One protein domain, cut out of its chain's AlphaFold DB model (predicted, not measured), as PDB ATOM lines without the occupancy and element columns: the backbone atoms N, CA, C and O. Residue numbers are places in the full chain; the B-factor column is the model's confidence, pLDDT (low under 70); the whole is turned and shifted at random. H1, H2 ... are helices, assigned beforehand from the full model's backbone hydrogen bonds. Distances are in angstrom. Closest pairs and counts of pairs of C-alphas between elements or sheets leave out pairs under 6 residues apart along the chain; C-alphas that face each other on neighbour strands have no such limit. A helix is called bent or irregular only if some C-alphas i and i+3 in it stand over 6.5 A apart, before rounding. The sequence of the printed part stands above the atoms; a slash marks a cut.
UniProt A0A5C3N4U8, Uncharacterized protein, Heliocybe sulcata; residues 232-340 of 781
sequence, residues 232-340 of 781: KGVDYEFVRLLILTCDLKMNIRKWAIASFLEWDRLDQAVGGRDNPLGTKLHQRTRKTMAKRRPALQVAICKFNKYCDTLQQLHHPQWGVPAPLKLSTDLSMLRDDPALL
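Overview. This is residues 232 to 340 of the 781 residues of an uncharacterized protein of Heliocybe sulcata (UniProt A0A5C3N4U8). The printed part is a long, rod-shaped helical hairpin: H1 runs along it, a loop at one end turns the backbone, and the bent helix H2 returns beside H1. From the other end, residues 314 to 340, with no named element, fold back along the two helices and end about midway along the rod. The printed part has 109 residues with two named helices, H1 then H2, and no named strand; its class is all helix. It is loose, with a radius of gyration of the C-alphas of 17.9 A, and spans 60 by 21 by 18 A.

Along the chain. H1 is residues 236 to 267, 46.0 A from first to last C-alpha, beginning at C-alpha 236 (-45.453, 36.406, 11.068). H2, residues 280 to 313, was assigned as one helix by its hydrogen bonds but is bent: C-alphas 291 and 294 are 6.9 A apart. Arm H2a is residues 280 to 291, 16.8 A long; arm H2b is residues 294 to 313, 28.7 A long, ending at C-alpha 313 (-38.872, 39.770, 18.346).

Arrangement. H1 touches H2a with residues 259 to 266 alone, the closest C-alphas being those of Leu 266 and His 282, 6.8 A apart. These two form a helical hairpin, opposite ways at a shallow tilt of 22 degrees. H1 also touches H2b, opposite ways at a shallow tilt of 30 degrees; the closest C-alphas, of Thr 245 and Phe 303, are 6.2 A apart. H2a and H2b stand at a shallow tilt of 30 degrees. Every O i to N i+4 pair is within hydrogen-bond range in H2a and H2b, and 27 of 28 are in H1.

Size, cuts and confidence. The farthest C-alphas, of Gly 233 and Gly 278, are 60.6 A apart. The printed part has no cut. The link from H1 to H2, 12 residues, is long. The mean pLDDT of the printed part is 78.4; residues 232 to 233, 266 to 279 and 281 are under 70.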
ATOM      1  N   LYS A 232     -54.388  38.951  15.075       62.72
ATOM      2  CA  LYS A 232     -54.425  39.962  14.015       62.72
ATOM      3  C   LYS A 232     -53.508  41.149  14.351       62.72
ATOM      4  O   LYS A 232     -53.814  41.928  15.245       62.72
ATOM      5  N   GLY A 233     -52.423  41.315  13.590       64.69
ATOM      6  CA  GLY A 233     -51.438  42.397  13.773       64.69
ATOM      7  C   GLY A 233     -50.152  41.990  14.506       64.69
ATOM      8  O   GLY A 233     -49.303  42.843  14.757       64.69
ATOM      9  N   VAL A 234     -49.990  40.705  14.829       70.88
ATOM     10  CA  VAL A 234     -48.722  40.136  15.313       70.88
ATOM     11  C   VAL A 234     -47.827  39.787  14.118       70.88
ATOM     12  O   VAL A 234     -48.333  39.366  13.076       70.88
ATOM     13  N   ASP A 235     -46.509  39.959  14.253       74.75
ATOM     14  CA  ASP A 235     -45.553  39.600  13.198       74.75
ATOM     15  C   ASP A 235     -45.575  38.094  12.860       74.75
ATOM     16  O   ASP A 235     -45.716  37.232  13.734       74.75
ATOM     17  N   TYR A 236     -45.399  37.774  11.576       71.25
ATOM     18  CA  TYR A 236     -45.453  36.406  11.068       71.25
ATOM     19  C   TYR A 236     -44.300  35.535  11.581       71.25
ATOM     20  O   TYR A 236     -44.542  34.394  11.986       71.25
ATOM     21  N   GLU A 237     -43.064  36.043  11.605       71.75
ATOM     22  CA  GLU A 237     -41.917  35.268  12.091       71.75
ATOM     23  C   GLU A 237     -42.003  35.052  13.609       71.75
ATOM     24  O   GLU A 237     -41.690  33.955  14.083       71.75
ATOM     25  N   PHE A 238     -42.542  36.017  14.363       80.50
ATOM     26  CA  PHE A 238     -42.890  35.813  15.773       80.50
ATOM     27  C   PHE A 238     -43.941  34.703  15.962       80.50
ATOM     28  O   PHE A 238     -43.690  33.753  16.707       80.50
ATOM     29  N   VAL A 239     -45.090  34.761  15.270       76.75
ATOM     30  CA  VAL A 239     -46.153  33.733  15.377       76.75
ATOM     31  C   VAL A 239     -45.629  32.351  14.982       76.75
ATOM     32  O   VAL A 239     -45.841  31.369  15.699       76.75
ATOM     33  N   ARG A 240     -44.882  32.270  13.875       76.75
ATOM     34  CA  ARG A 240     -44.221  31.051  13.396       76.75
ATOM     35  C   ARG A 240     -43.319  30.447  14.466       76.75
ATOM     36  O   ARG A 240     -43.419  29.256  14.774       76.75
ATOM     37  N   LEU A 241     -42.432  31.261  15.034       81.62
ATOM     38  CA  LEU A 241     -41.485  30.819  16.045       81.62
ATOM     39  C   LEU A 241     -42.198  30.414  17.344       81.62
ATOM     40  O   LEU A 241     -41.793  29.435  17.971       81.62
ATOM     41  N   LEU A 242     -43.289  31.087  17.714       81.25
ATOM     42  CA  LEU A 242     -44.097  30.778  18.896       81.25
ATOM     43  C   LEU A 242     -44.747  29.390  18.791       81.25
ATOM     44  O   LEU A 242     -44.644  28.587  19.722       81.25
ATOM     45  N   ILE A 243     -45.323  29.057  17.631       77.56
ATOM     46  CA  ILE A 243     -45.903  27.732  17.352       77.56
ATOM     47  C   ILE A 243     -44.822  26.646  17.408       77.56
ATOM     48  O   ILE A 243     -44.994  25.638  18.096       77.56
ATOM     49  N   LEU A 244     -43.678  26.862  16.744       81.00
ATOM     50  CA  LEU A 244     -42.542  25.932  16.774       81.00
ATOM     51  C   LEU A 244     -41.990  25.731  18.195       81.00
ATOM     52  O   LEU A 244     -41.555  24.631  18.541       81.00
ATOM     53  N   THR A 245     -42.030  26.774  19.024       85.19
ATOM     54  CA  THR A 245     -41.604  26.749  20.428       85.19
ATOM     55  C   THR A 245     -42.584  25.965  21.297       85.19
ATOM     56  O   THR A 245     -42.146  25.126  22.087       85.19
ATOM     57  N   CYS A 246     -43.893  26.150  21.103       80.94
ATOM     58  CA  CYS A 246     -44.941  25.370  21.762       80.94
ATOM     59  C   CYS A 246     -44.823  23.869  21.440       80.94
ATOM     60  O   CYS A 246     -44.723  23.037  22.346       80.94
ATOM     61  N   ASP A 247     -44.712  23.525  20.156       79.38
ATOM     62  CA  ASP A 247     -44.525  22.150  19.684       79.38
ATOM     63  C   ASP A 247     -43.243  21.508  20.236       79.38
ATOM     64  O   ASP A 247     -43.222  20.330  20.616       79.38
ATOM     65  N   LEU A 248     -42.146  22.268  20.290       83.75
ATOM     66  CA  LEU A 248     -40.885  21.781  20.834       83.75
ATOM     67  C   LEU A 248     -40.988  21.555  22.350       83.75
ATOM     68  O   LEU A 248     -40.553  20.502  22.816       83.75
ATOM     69  N   LYS A 249     -41.638  22.458  23.102       86.81
ATOM     70  CA  LYS A 249     -41.907  22.286  24.544       86.81
ATOM     71  C   LYS A 249     -42.765  21.051  24.813       86.81
ATOM     72  O   LYS A 249     -42.418  20.236  25.663       86.81
ATOM     73  N   MET A 250     -43.825  20.855  24.028       81.75
ATOM     74  CA  MET A 250     -44.711  19.688  24.091       81.75
ATOM     75  C   MET A 250     -43.944  18.367  23.888       81.75
ATOM     76  O   MET A 250     -44.183  17.381  24.589       81.75
ATOM     77  N   ASN A 251     -42.993  18.337  22.949       84.25
ATOM     78  CA  ASN A 251     -42.151  17.164  22.702       84.25
ATOM     79  C   ASN A 251     -41.088  16.955  23.795       84.25
ATOM     80  O   ASN A 251     -40.902  15.821  24.238       84.25
ATOM     81  N   ILE A 252     -40.452  18.028  24.282       87.88
ATOM     82  CA  ILE A 252     -39.531  17.984  25.430       87.88
ATOM     83  C   ILE A 252     -40.251  17.425  26.656       87.88
ATOM     84  O   ILE A 252     -39.748  16.479  27.251       87.88
ATOM     85  N   ARG A 253     -41.451  17.922  26.989       88.19
ATOM     86  CA  ARG A 253     -42.261  17.443  28.120       88.19
ATOM     87  C   ARG A 253     -42.543  15.942  28.016       88.19
ATOM     88  O   ARG A 253     -42.287  15.204  28.965       88.19
ATOM     89  N   LYS A 254     -42.986  15.461  26.847       85.56
ATOM     90  CA  LYS A 254     -43.228  14.025  26.592       85.56
ATOM     91  C   LYS A 254     -41.968  13.174  26.793       85.56
ATOM     92  O   LYS A 254     -42.044  12.109  27.402       85.56
ATOM     93  N   TRP A 255     -40.817  13.623  26.291       87.62
ATOM     94  CA  TRP A 255     -39.545  12.901  26.427       87.62
ATOM     95  C   TRP A 255     -38.978  12.959  27.851       87.62
ATOM     96  O   TRP A 255     -38.478  11.948  28.343       87.62
ATOM     97  N   ALA A 256     -39.082  14.109  28.519       87.44
ATOM     98  CA  ALA A 256     -38.634  14.324  29.889       87.44
ATOM     99  C   ALA A 256     -39.435  13.458  30.868       87.44
ATOM    100  O   ALA A 256     -38.831  12.653  31.569       87.44
ATOM    101  N   ILE A 257     -40.774  13.504  30.834       85.00
ATOM    102  CA  ILE A 257     -41.638  12.673  31.695       85.00
ATOM    103  C   ILE A 257     -41.356  11.179  31.481       85.00
ATOM    104  O   ILE A 257     -41.180  10.439  32.449       85.00
ATOM    105  N   ALA A 258     -41.249  10.722  30.228       82.94
ATOM    106  CA  ALA A 258     -40.911   9.327  29.939       82.94
ATOM    107  C   ALA A 258     -39.529   8.930  30.493       82.94
ATOM    108  O   ALA A 258     -39.368   7.818  30.994       82.94
ATOM    109  N   SER A 259     -38.547   9.837  30.443       83.56
ATOM    110  CA  SER A 259     -37.230   9.629  31.049       83.56
ATOM    111  C   SER A 259     -37.298   9.632  32.580       83.56
ATOM    112  O   SER A 259     -36.712   8.759  33.205       83.56
ATOM    113  N   PHE A 260     -38.017  10.554  33.217       84.25
ATOM    114  CA  PHE A 260     -38.100  10.622  34.679       84.25
ATOM    115  C   PHE A 260     -38.810   9.393  35.268       84.25
ATOM    116  O   PHE A 260     -38.312   8.804  36.223       84.25
ATOM    117  N   LEU A 261     -39.869   8.893  34.619       79.75
ATOM    118  CA  LEU A 261     -40.516   7.626  34.992       79.75
ATOM    119  C   LEU A 261     -39.607   6.396  34.798       79.75
ATOM    120  O   LEU A 261     -39.739   5.402  35.515       79.75
ATOM    121  N   GLU A 262     -38.686   6.428  33.829       79.12
ATOM    122  CA  GLU A 262     -37.646   5.401  33.683       79.12
ATOM    123  C   GLU A 262     -36.560   5.517  34.779       79.12
ATOM    124  O   GLU A 262     -36.053   4.477  35.200       79.12
ATOM    125  N   TRP A 263     -36.245   6.720  35.290       74.25
ATOM    126  CA  TRP A 263     -35.373   6.907  36.467       74.25
ATOM    127  C   TRP A 263     -36.033   6.407  37.751       74.25
ATOM    128  O   TRP A 263     -35.429   5.603  38.455       74.25
ATOM    129  N   ASP A 264     -37.283   6.783  38.020       73.94
ATOM    130  CA  ASP A 264     -37.973   6.393  39.256       73.94
ATOM    131  C   ASP A 264     -38.097   4.871  39.391       73.94
ATOM    132  O   ASP A 264     -37.892   4.314  40.466       73.94
ATOM    133  N   ARG A 265     -38.317   4.157  38.280       71.81
ATOM    134  CA  ARG A 265     -38.305   2.681  38.248       71.81
ATOM    135  C   ARG A 265     -36.937   2.058  38.541       71.81
ATOM    136  O   ARG A 265     -36.881   0.884  38.905       71.81
ATOM    137  N   LEU A 266     -35.841   2.785  38.324       69.31
ATOM    138  CA  LEU A 266     -34.492   2.343  38.683       69.31
ATOM    139  C   LEU A 266     -34.184   2.648  40.150       69.31
ATOM    140  O   LEU A 266     -33.609   1.792  40.817       69.31
ATOM    141  N   ASP A 267     -34.604   3.814  40.637       66.44
ATOM    142  CA  ASP A 267     -34.361   4.274  42.007       66.44
ATOM    143  C   ASP A 267     -35.248   3.537  43.037       66.44
ATOM    144  O   ASP A 267     -34.820   3.313  44.168       66.44
ATOM    145  N   GLN A 268     -36.437   3.067  42.633       65.75
ATOM    146  CA  GLN A 268     -37.335   2.209  43.430       65.75
ATOM    147  C   GLN A 268     -36.874   0.742  43.551       65.75
ATOM    148  O   GLN A 268     -37.499  -0.044  44.266       65.75
ATOM    149  N   ALA A 269     -35.818   0.323  42.848       62.28
ATOM    150  CA  ALA A 269     -35.337  -1.054  42.923       62.28
ATOM    151  C   ALA A 269     -34.685  -1.352  44.295       62.28
ATOM    152  O   ALA A 269     -34.118  -0.462  44.928       62.28
ATOM    153  N   VAL A 270     -34.746  -2.614  44.751       51.84
ATOM    154  CA  VAL A 270     -34.296  -3.076  46.089       51.84
ATOM    155  C   VAL A 270     -32.768  -2.971  46.262       51.84
ATOM    156  O   VAL A 270     -32.030  -3.948  46.178       51.84
ATOM    157  N   GLY A 271     -32.297  -1.747  46.464       55.44
ATOM    158  CA  GLY A 271     -30.888  -1.354  46.498       55.44
ATOM    159  C   GLY A 271     -30.707   0.169  46.515       55.44
ATOM    160  O   GLY A 271     -29.715   0.648  47.054       55.44
ATOM    161  N   GLY A 272     -31.686   0.926  46.005       56.44
ATOM    162  CA  GLY A 272     -31.645   2.387  45.953       56.44
ATOM    163  C   GLY A 272     -30.780   2.940  44.816       56.44
ATOM    164  O   GLY A 272     -30.190   2.197  44.031       56.44
ATOM    165  N   ARG A 273     -30.715   4.276  44.747       54.25
ATOM    166  CA  ARG A 273     -30.111   5.073  43.660       54.25
ATOM    167  C   ARG A 273     -28.699   4.615  43.263       54.25
ATOM    168  O   ARG A 273     -28.388   4.469  42.075       54.25
ATOM    169  N   ASP A 274     -27.870   4.328  44.264       54.97
ATOM    170  CA  ASP A 274     -26.435   4.100  44.088       54.97
ATOM    171  C   ASP A 274     -26.033   2.623  43.998       54.97
ATOM    172  O   ASP A 274     -24.933   2.328  43.537       54.97
ATOM    173  N   ASN A 275     -26.911   1.680  44.365       52.88
ATOM    174  CA  ASN A 275     -26.569   0.257  44.381       52.88
ATOM    175  C   ASN A 275     -27.053  -0.450  43.097       52.88
ATOM    176  O   ASN A 275     -28.255  -0.694  42.937       52.88
ATOM    177  N   PRO A 276     -26.159  -0.805  42.154       53.59
ATOM    178  CA  PRO A 276     -26.548  -1.461  40.916       53.59
ATOM    179  C   PRO A 276     -26.911  -2.927  41.179       53.59
ATOM    180  O   PRO A 276     -26.085  -3.825  41.011       53.59
ATOM    181  N   LEU A 277     -28.181  -3.185  41.509       51.91
ATOM    182  CA  LEU A 277     -28.763  -4.527  41.451       51.91
ATOM    183  C   LEU A 277     -28.384  -5.182  40.115       51.91
ATOM    184  O   LEU A 277     -28.786  -4.708  39.047       51.91
ATOM    185  N   GLY A 278     -27.621  -6.279  40.183       55.00
ATOM    186  CA  GLY A 278     -26.912  -6.922  39.063       55.00
ATOM    187  C   GLY A 278     -27.784  -7.566  37.977       55.00
ATOM    188  O   GLY A 278     -27.354  -8.491  37.291       55.00
ATOM    189  N   THR A 279     -29.023  -7.110  37.798       67.38
ATOM    190  CA  THR A 279     -29.938  -7.622  36.781       67.38
ATOM    191  C   THR A 279     -29.596  -7.064  35.396       67.38
ATOM    192  O   THR A 279     -29.370  -5.866  35.195       67.38
ATOM    193  N   LYS A 280     -29.643  -7.937  34.381       71.00
ATOM    194  CA  LYS A 280     -29.455  -7.556  32.966       71.00
ATOM    195  C   LYS A 280     -30.481  -6.512  32.491       71.00
ATOM    196  O   LYS A 280     -30.224  -5.817  31.509       71.00
ATOM    197  N   LEU A 281     -31.626  -6.390  33.170       66.25
ATOM    198  CA  LEU A 281     -32.655  -5.388  32.890       66.25
ATOM    199  C   LEU A 281     -32.218  -3.985  33.340       66.25
ATOM    200  O   LEU A 281     -32.207  -3.078  32.515       66.25
ATOM    201  N   HIS A 282     -31.759  -3.826  34.588       71.62
ATOM    202  CA  HIS A 282     -31.292  -2.544  35.138       71.62
ATOM    203  C   HIS A 282     -30.179  -1.920  34.271       71.62
ATOM    204  O   HIS A 282     -30.237  -0.746  33.897       71.62
ATOM    205  N   GLN A 283     -29.214  -2.740  33.837       75.25
ATOM    206  CA  GLN A 283     -28.140  -2.315  32.931       75.25
ATOM    207  C   GLN A 283     -28.642  -1.913  31.531       75.25
ATOM    208  O   GLN A 283     -28.122  -0.963  30.942       75.25
ATOM    209  N   ARG A 284     -29.643  -2.616  30.977       75.06
ATOM    210  CA  ARG A 284     -30.257  -2.270  29.679       75.06
ATOM    211  C   ARG A 284     -31.010  -0.946  29.755       75.06
ATOM    212  O   ARG A 284     -30.864  -0.135  28.841       75.06
ATOM    213  N   THR A 285     -31.746  -0.699  30.838       73.31
ATOM    214  CA  THR A 285     -32.432   0.579  31.061       73.31
ATOM    215  C   THR A 285     -31.410   1.707  31.199       73.31
ATOM    216  O   THR A 285     -31.411   2.591  30.347       73.31
ATOM    217  N   ARG A 286     -30.436   1.625  32.129       75.62
ATOM    218  CA  ARG A 286     -29.373   2.650  32.280       75.62
ATOM    219  C   ARG A 286     -28.668   2.971  30.948       75.62
ATOM    220  O   ARG A 286     -28.522   4.141  30.601       75.62
ATOM    221  N   LYS A 287     -28.308   1.958  30.142       79.38
ATOM    222  CA  LYS A 287     -27.711   2.155  28.800       79.38
ATOM    223  C   LYS A 287     -28.661   2.814  27.791       79.38
ATOM    224  O   LYS A 287     -28.208   3.586  26.953       79.38
ATOM    225  N   THR A 288     -29.959   2.523  27.847       77.00
ATOM    226  CA  THR A 288     -30.968   3.139  26.964       77.00
ATOM    227  C   THR A 288     -31.178   4.611  27.319       77.00
ATOM    228  O   THR A 288     -31.230   5.458  26.430       77.00
ATOM    229  N   MET A 289     -31.195   4.937  28.610       74.81
ATOM    230  CA  MET A 289     -31.320   6.312  29.096       74.81
ATOM    231  C   MET A 289     -30.089   7.157  28.772       74.81
ATOM    232  O   MET A 289     -30.228   8.260  28.248       74.81
ATOM    233  N   ALA A 290     -28.885   6.612  28.973       78.56
ATOM    234  CA  ALA A 290     -27.636   7.266  28.581       78.56
ATOM    235  C   ALA A 290     -27.600   7.623  27.081       78.56
ATOM    236  O   ALA A 290     -27.085   8.675  26.716       78.56
ATOM    237  N   LYS A 291     -28.205   6.796  26.212       82.38
ATOM    238  CA  LYS A 291     -28.344   7.084  24.773       82.38
ATOM    239  C   LYS A 291     -29.378   8.168  24.448       82.38
ATOM    240  O   LYS A 291     -29.206   8.878  23.465       82.38
ATOM    241  N   ARG A 292     -30.456   8.289  25.232       80.75
ATOM    242  CA  ARG A 292     -31.528   9.282  25.010       80.75
ATOM    243  C   ARG A 292     -31.194  10.663  25.586       80.75
ATOM    244  O   ARG A 292     -31.630  11.667  25.026       80.75
ATOM    245  N   ARG A 293     -30.393  10.722  26.659       83.62
ATOM    246  CA  ARG A 293     -30.026  11.958  27.377       83.62
ATOM    247  C   ARG A 293     -29.515  13.093  26.462       83.62
ATOM    248  O   ARG A 293     -30.043  14.196  26.595       83.62
ATOM    249  N   PRO A 294     -28.589  12.868  25.502       86.50
ATOM    250  CA  PRO A 294     -28.075  13.948  24.657       86.50
ATOM    251  C   PRO A 294     -29.141  14.546  23.732       86.50
ATOM    252  O   PRO A 294     -29.171  15.756  23.539       86.50
ATOM    253  N   ALA A 295     -30.053  13.727  23.197       85.75
ATOM    254  CA  ALA A 295     -31.121  14.201  22.314       85.75
ATOM    255  C   ALA A 295     -32.115  15.115  23.054       85.75
ATOM    256  O   ALA A 295     -32.530  16.139  22.511       85.75
ATOM    257  N   LEU A 296     -32.442  14.785  24.310       87.31
ATOM    258  CA  LEU A 296     -33.270  15.632  25.171       87.31
ATOM    259  C   LEU A 296     -32.569  16.962  25.494       87.31
ATOM    260  O   LEU A 296     -33.180  18.018  25.356       87.31
ATOM    261  N   GLN A 297     -31.277  16.932  25.840       89.19
ATOM    262  CA  GLN A 297     -30.499  18.152  26.096       89.19
ATOM    263  C   GLN A 297     -30.381  19.043  24.849       89.19
ATOM    264  O   GLN A 297     -30.551  20.254  24.950       89.19
ATOM    265  N   VAL A 298     -30.172  18.469  23.657       89.50
ATOM    266  CA  VAL A 298     -30.176  19.227  22.391       89.50
ATOM    267  C   VAL A 298     -31.540  19.873  22.126       89.50
ATOM    268  O   VAL A 298     -31.587  21.026  21.693       89.50
ATOM    269  N   ALA A 299     -32.645  19.179  22.418       88.81
ATOM    270  CA  ALA A 299     -33.987  19.746  22.295       88.81
ATOM    271  C   ALA A 299     -34.203  20.928  23.260       88.81
ATOM    272  O   ALA A 299     -34.659  21.981  22.817       88.81
ATOM    273  N   ILE A 300     -33.798  20.802  24.531       90.75
ATOM    274  CA  ILE A 300     -33.856  21.883  25.534       90.75
ATOM    275  C   ILE A 300     -33.017  23.090  25.096       90.75
ATOM    276  O   ILE A 300     -33.519  24.210  25.058       90.75
ATOM    277  N   CYS A 301     -31.770  22.875  24.667       92.19
ATOM    278  CA  CYS A 301     -30.917  23.947  24.150       92.19
ATOM    279  C   CYS A 301     -31.531  24.643  22.923       92.19
ATOM    280  O   CYS A 301     -31.390  25.856  22.769       92.19
ATOM    281  N   LYS A 302     -32.224  23.902  22.047       89.56
ATOM    282  CA  LYS A 302     -32.939  24.469  20.895       89.56
ATOM    283  C   LYS A 302     -34.167  25.281  21.327       89.56
ATOM    284  O   LYS A 302     -34.376  26.363  20.791       89.56
ATOM    285  N   PHE A 303     -34.929  24.801  22.307       90.69
ATOM    286  CA  PHE A 303     -36.066  25.522  22.887       90.69
ATOM    287  C   PHE A 303     -35.625  26.829  23.559       90.69
ATOM    288  O   PHE A 303     -36.197  27.878  23.278       90.69
ATOM    289  N   ASN A 304     -34.552  26.803  24.352       93.62
ATOM    290  CA  ASN A 304     -34.019  28.001  25.003       93.62
ATOM    291  C   ASN A 304     -33.559  29.056  23.982       93.62
ATOM    292  O   ASN A 304     -33.856  30.233  24.162       93.62
ATOM    293  N   LYS A 305     -32.936  28.637  22.866       92.56
ATOM    294  CA  LYS A 305     -32.611  29.531  21.738       92.56
ATOM    295  C   LYS A 305     -33.849  30.132  21.071       92.56
ATOM    296  O   LYS A 305     -33.814  31.288  20.670       92.56
ATOM    297  N   TYR A 306     -34.934  29.372  20.937       90.50
ATOM    298  CA  TYR A 306     -36.185  29.924  20.419       90.50
ATOM    299  C   TYR A 306     -36.815  30.929  21.391       90.50
ATOM    300  O   TYR A 306     -37.333  31.943  20.937       90.50
ATOM    301  N   CYS A 307     -36.705  30.713  22.705       90.12
ATOM    302  CA  CYS A 307     -37.122  31.701  23.705       90.12
ATOM    303  C   CYS A 307     -36.297  32.995  23.595       90.12
ATOM    304  O   CYS A 307     -36.877  34.074  23.624       90.12
ATOM    305  N   ASP A 308     -34.975  32.900  23.387       90.94
ATOM    306  CA  ASP A 308     -34.111  34.063  23.119       90.94
ATOM    307  C   ASP A 308     -34.567  34.858  21.883       90.94
ATOM    308  O   ASP A 308     -34.739  36.074  21.954       90.94
ATOM    309  N   THR A 309     -34.808  34.188  20.753       87.75
ATOM    310  CA  THR A 309     -35.257  34.865  19.525       87.75
ATOM    311  C   THR A 309     -36.691  35.402  19.645       87.75
ATOM    312  O   THR A 309     -36.962  36.497  19.160       87.75
ATOM    313  N   LEU A 310     -37.600  34.717  20.351       87.94
ATOM    314  CA  LEU A 310     -38.930  35.257  20.665       87.94
ATOM    315  C   LEU A 310     -38.847  36.508  21.536       87.94
ATOM    316  O   LEU A 310     -39.574  37.459  21.284       87.94
ATOM    317  N   GLN A 311     -37.954  36.533  22.527       87.38
ATOM    318  CA  GLN A 311     -37.759  37.690  23.399       87.38
ATOM    319  C   GLN A 311     -37.154  38.892  22.650       87.38
ATOM    320  O   GLN A 311     -37.458  40.029  22.992       87.38
ATOM    321  N   GLN A 312     -36.350  38.655  21.607       88.44
ATOM    322  CA  GLN A 312     -35.831  39.701  20.711       88.44
ATOM    323  C   GLN A 312     -36.895  40.252  19.753       88.44
ATOM    324  O   GLN A 312     -36.901  41.446  19.471       88.44
ATOM    325  N   LEU A 313     -37.780  39.389  19.247       84.06
ATOM    326  CA  LEU A 313     -38.872  39.770  18.346       84.06
ATOM    327  C   LEU A 313     -40.093  40.343  19.085       84.06
ATOM    328  O   LEU A 313     -40.975  40.899  18.443       84.06
ATOM    329  N   HIS A 314     -40.179  40.192  20.411       84.56
ATOM    330  CA  HIS A 314     -41.358  40.547  21.204       84.56
ATOM    331  C   HIS A 314     -41.680  42.045  21.177       84.56
ATOM    332  O   HIS A 314     -40.808  42.896  21.368       84.56
ATOM    333  N   HIS A 315     -42.963  42.372  21.024       80.31
ATOM    334  CA  HIS A 315     -43.489  43.717  21.236       80.31
ATOM    335  C   HIS A 315     -44.593  43.688  22.309       80.31
ATOM    336  O   HIS A 315     -45.562  42.939  22.156       80.31
ATOM    337  N   PRO A 316     -44.522  44.526  23.367       75.06
ATOM    338  CA  PRO A 316     -45.510  44.532  24.456       75.06
ATOM    339  C   PRO A 316     -46.960  44.740  24.000       75.06
ATOM    340  O   PRO A 316     -47.885  44.230  24.626       75.06
ATOM    341  N   GLN A 317     -47.153  45.444  22.881       73.19
ATOM    342  CA  GLN A 317     -48.462  45.735  22.284       73.19
ATOM    343  C   GLN A 317     -49.219  44.479  21.818       73.19
ATOM    344  O   GLN A 317     -50.431  44.536  21.640       73.19
ATOM    345  N   TRP A 318     -48.532  43.347  21.625       75.44
ATOM    346  CA  TRP A 318     -49.160  42.098  21.193       75.44
ATOM    347  C   TRP A 318     -49.855  41.325  22.317       75.44
ATOM    348  O   TRP A 318     -50.560  40.370  22.018       75.44
ATOM    349  N   GLY A 319     -49.645  41.667  23.593       71.75
ATOM    350  CA  GLY A 319     -50.329  41.009  24.718       71.75
ATOM    351  C   GLY A 319     -50.040  39.507  24.897       71.75
ATOM    352  O   GLY A 319     -50.717  38.859  25.688       71.75
ATOM    353  N   VAL A 320     -49.059  38.938  24.184       74.88
ATOM    354  CA  VAL A 320     -48.603  37.542  24.329       74.88
ATOM    355  C   VAL A 320     -47.403  37.501  25.285       74.88
ATOM    356  O   VAL A 320     -46.471  38.286  25.091       74.88
ATOM    357  N   PRO A 321     -47.356  36.611  26.292       75.94
ATOM    358  CA  PRO A 321     -46.207  36.500  27.185       75.94
ATOM    359  C   PRO A 321     -45.059  35.733  26.510       75.94
ATOM    360  O   PRO A 321     -45.275  34.710  25.857       75.94
ATOM    361  N   ALA A 322     -43.820  36.194  26.689       78.50
ATOM    362  CA  ALA A 322     -42.649  35.469  26.198       78.50
ATOM    363  C   ALA A 322     -42.437  34.161  27.000       78.50
ATOM    364  O   ALA A 322     -42.526  34.184  28.231       78.50
ATOM    365  N   PRO A 323     -42.152  33.016  26.350       83.00
ATOM    366  CA  PRO A 323     -41.967  31.748  27.050       83.00
ATOM    367  C   PRO A 323     -40.685  31.721  27.893       83.00
ATOM    368  O   PRO A 323     -39.612  32.130  27.448       83.00
ATOM    369  N   LEU A 324     -40.797  31.165  29.102       84.00
ATOM    370  CA  LEU A 324     -39.668  30.938  30.005       84.00
ATOM    371  C   LEU A 324     -38.744  29.825  29.491       84.00
ATOM    372  O   LEU A 324     -39.204  28.800  28.978       84.00
ATOM    373  N   LYS A 325     -37.434  30.017  29.684       89.88
ATOM    374  CA  LYS A 325     -36.393  29.015  29.403       89.88
ATOM    375  C   LYS A 325     -36.471  27.854  30.396       89.88
ATOM    376  O   LYS A 325     -36.794  28.053  31.560       89.88
ATOM    377  N   LEU A 326     -36.105  26.661  29.936       89.50
ATOM    378  CA  LEU A 326     -36.007  25.449  30.754       89.50
ATOM    379  C   LEU A 326     -34.577  25.238  31.257       89.50
ATOM    380  O   LEU A 326     -33.615  25.544  30.543       89.50
ATOM    381  N   SER A 327     -34.419  24.635  32.439       87.38
ATOM    382  CA  SER A 327     -33.094  24.235  32.922       87.38
ATOM    383  C   SER A 327     -32.421  23.202  32.003       87.38
ATOM    384  O   SER A 327     -33.012  22.192  31.617       87.38
ATOM    385  N   THR A 328     -31.145  23.430  31.676       87.31
ATOM    386  CA  THR A 328     -30.311  22.483  30.909       87.31
ATOM    387  C   THR A 328     -29.857  21.289  31.762       87.31
ATOM    388  O   THR A 328     -29.493  20.237  31.219       87.31
ATOM    389  N   ASP A 329     -29.874  21.426  33.094       85.12
ATOM    390  CA  ASP A 329     -29.664  20.297  33.993       85.12
ATOM    391  C   ASP A 329     -30.975  19.535  34.190       85.12
ATOM    392  O   ASP A 329     -31.930  20.023  34.790       85.12
ATOM    393  N   LEU A 330     -30.981  18.291  33.715       83.00
ATOM    394  CA  LEU A 330     -32.115  17.383  33.822       83.00
ATOM    395  C   LEU A 330     -32.450  16.976  35.264       83.00
ATOM    396  O   LEU A 330     -33.517  16.405  35.473       83.00
ATOM    397  N   SER A 331     -31.546  17.193  36.228       78.12
ATOM    398  CA  SER A 331     -31.848  16.963  37.643       78.12
ATOM    399  C   SER A 331     -32.778  18.054  38.181       78.12
ATOM    400  O   SER A 331     -33.851  17.735  38.674       78.12
ATOM    401  N   MET A 332     -32.438  19.323  37.943       83.12
ATOM    402  CA  MET A 332     -33.258  20.487  38.295       83.12
ATOM    403  C   MET A 332     -34.538  20.570  37.447       83.12
ATOM    404  O   MET A 332     -35.597  20.899  37.963       83.12
ATOM    405  N   LEU A 333     -34.471  20.205  36.158       84.69
ATOM    406  CA  LEU A 333     -35.628  20.182  35.248       84.69
ATOM    407  C   LEU A 333     -36.734  19.205  35.688       84.69
ATOM    408  O   LEU A 333     -37.869  19.322  35.234       84.69
ATOM    409  N   ARG A 334     -36.407  18.214  36.529       80.56
ATOM    410  CA  ARG A 334     -37.377  17.259  37.080       80.56
ATOM    411  C   ARG A 334     -38.459  17.966  37.896       80.56
ATOM    412  O   ARG A 334     -39.630  17.620  37.769       80.56
ATOM    413  N   ASP A 335     -38.034  18.943  38.690       77.69
ATOM    414  CA  ASP A 335     -38.849  19.635  39.686       77.69
ATOM    415  C   ASP A 335     -39.157  21.091  39.253       77.69
ATOM    416  O   ASP A 335     -39.732  21.870  40.010       77.69
ATOM    417  N   ASP A 336     -38.793  21.456  38.016       81.06
ATOM    418  CA  ASP A 336     -39.011  22.768  37.395       81.06
ATOM    419  C   ASP A 336     -40.467  22.913  36.891       81.06
ATOM    420  O   ASP A 336     -40.851  22.247  35.916       81.06
ATOM    421  N   PRO A 337     -41.299  23.798  37.484       73.50
ATOM    422  CA  PRO A 337     -42.690  23.979  37.066       73.50
ATOM    423  C   PRO A 337     -42.811  24.495  35.622       73.50
ATOM    424  O   PRO A 337     -43.802  24.199  34.940       73.50
ATOM    425  N   ALA A 338     -41.788  25.183  35.097       79.88
ATOM    426  CA  ALA A 338     -41.795  25.684  33.729       79.88
ATOM    427  C   ALA A 338     -41.844  24.551  32.689       79.88
ATOM    428  O   ALA A 338     -42.298  24.789  31.569       79.88
ATOM    429  N   LEU A 339     -41.451  23.314  33.026       83.75
ATOM    430  CA  LEU A 339     -41.580  22.151  32.138       83.75
ATOM    431  C   LEU A 339     -43.051  21.796  31.845       83.75
ATOM    432  O   LEU A 339     -43.386  21.403  30.720       83.75
ATOM    433  N   LEU A 340     -43.925  21.920  32.848       76.69
ATOM    434  CA  LEU A 340     -45.338  21.537  32.762       76.69
ATOM    435  C   LEU A 340     -46.239  22.674  32.265       76.69
ATOM    436  O   LEU A 340     -47.235  22.393  31.603       76.69
TER     437      LEU A 340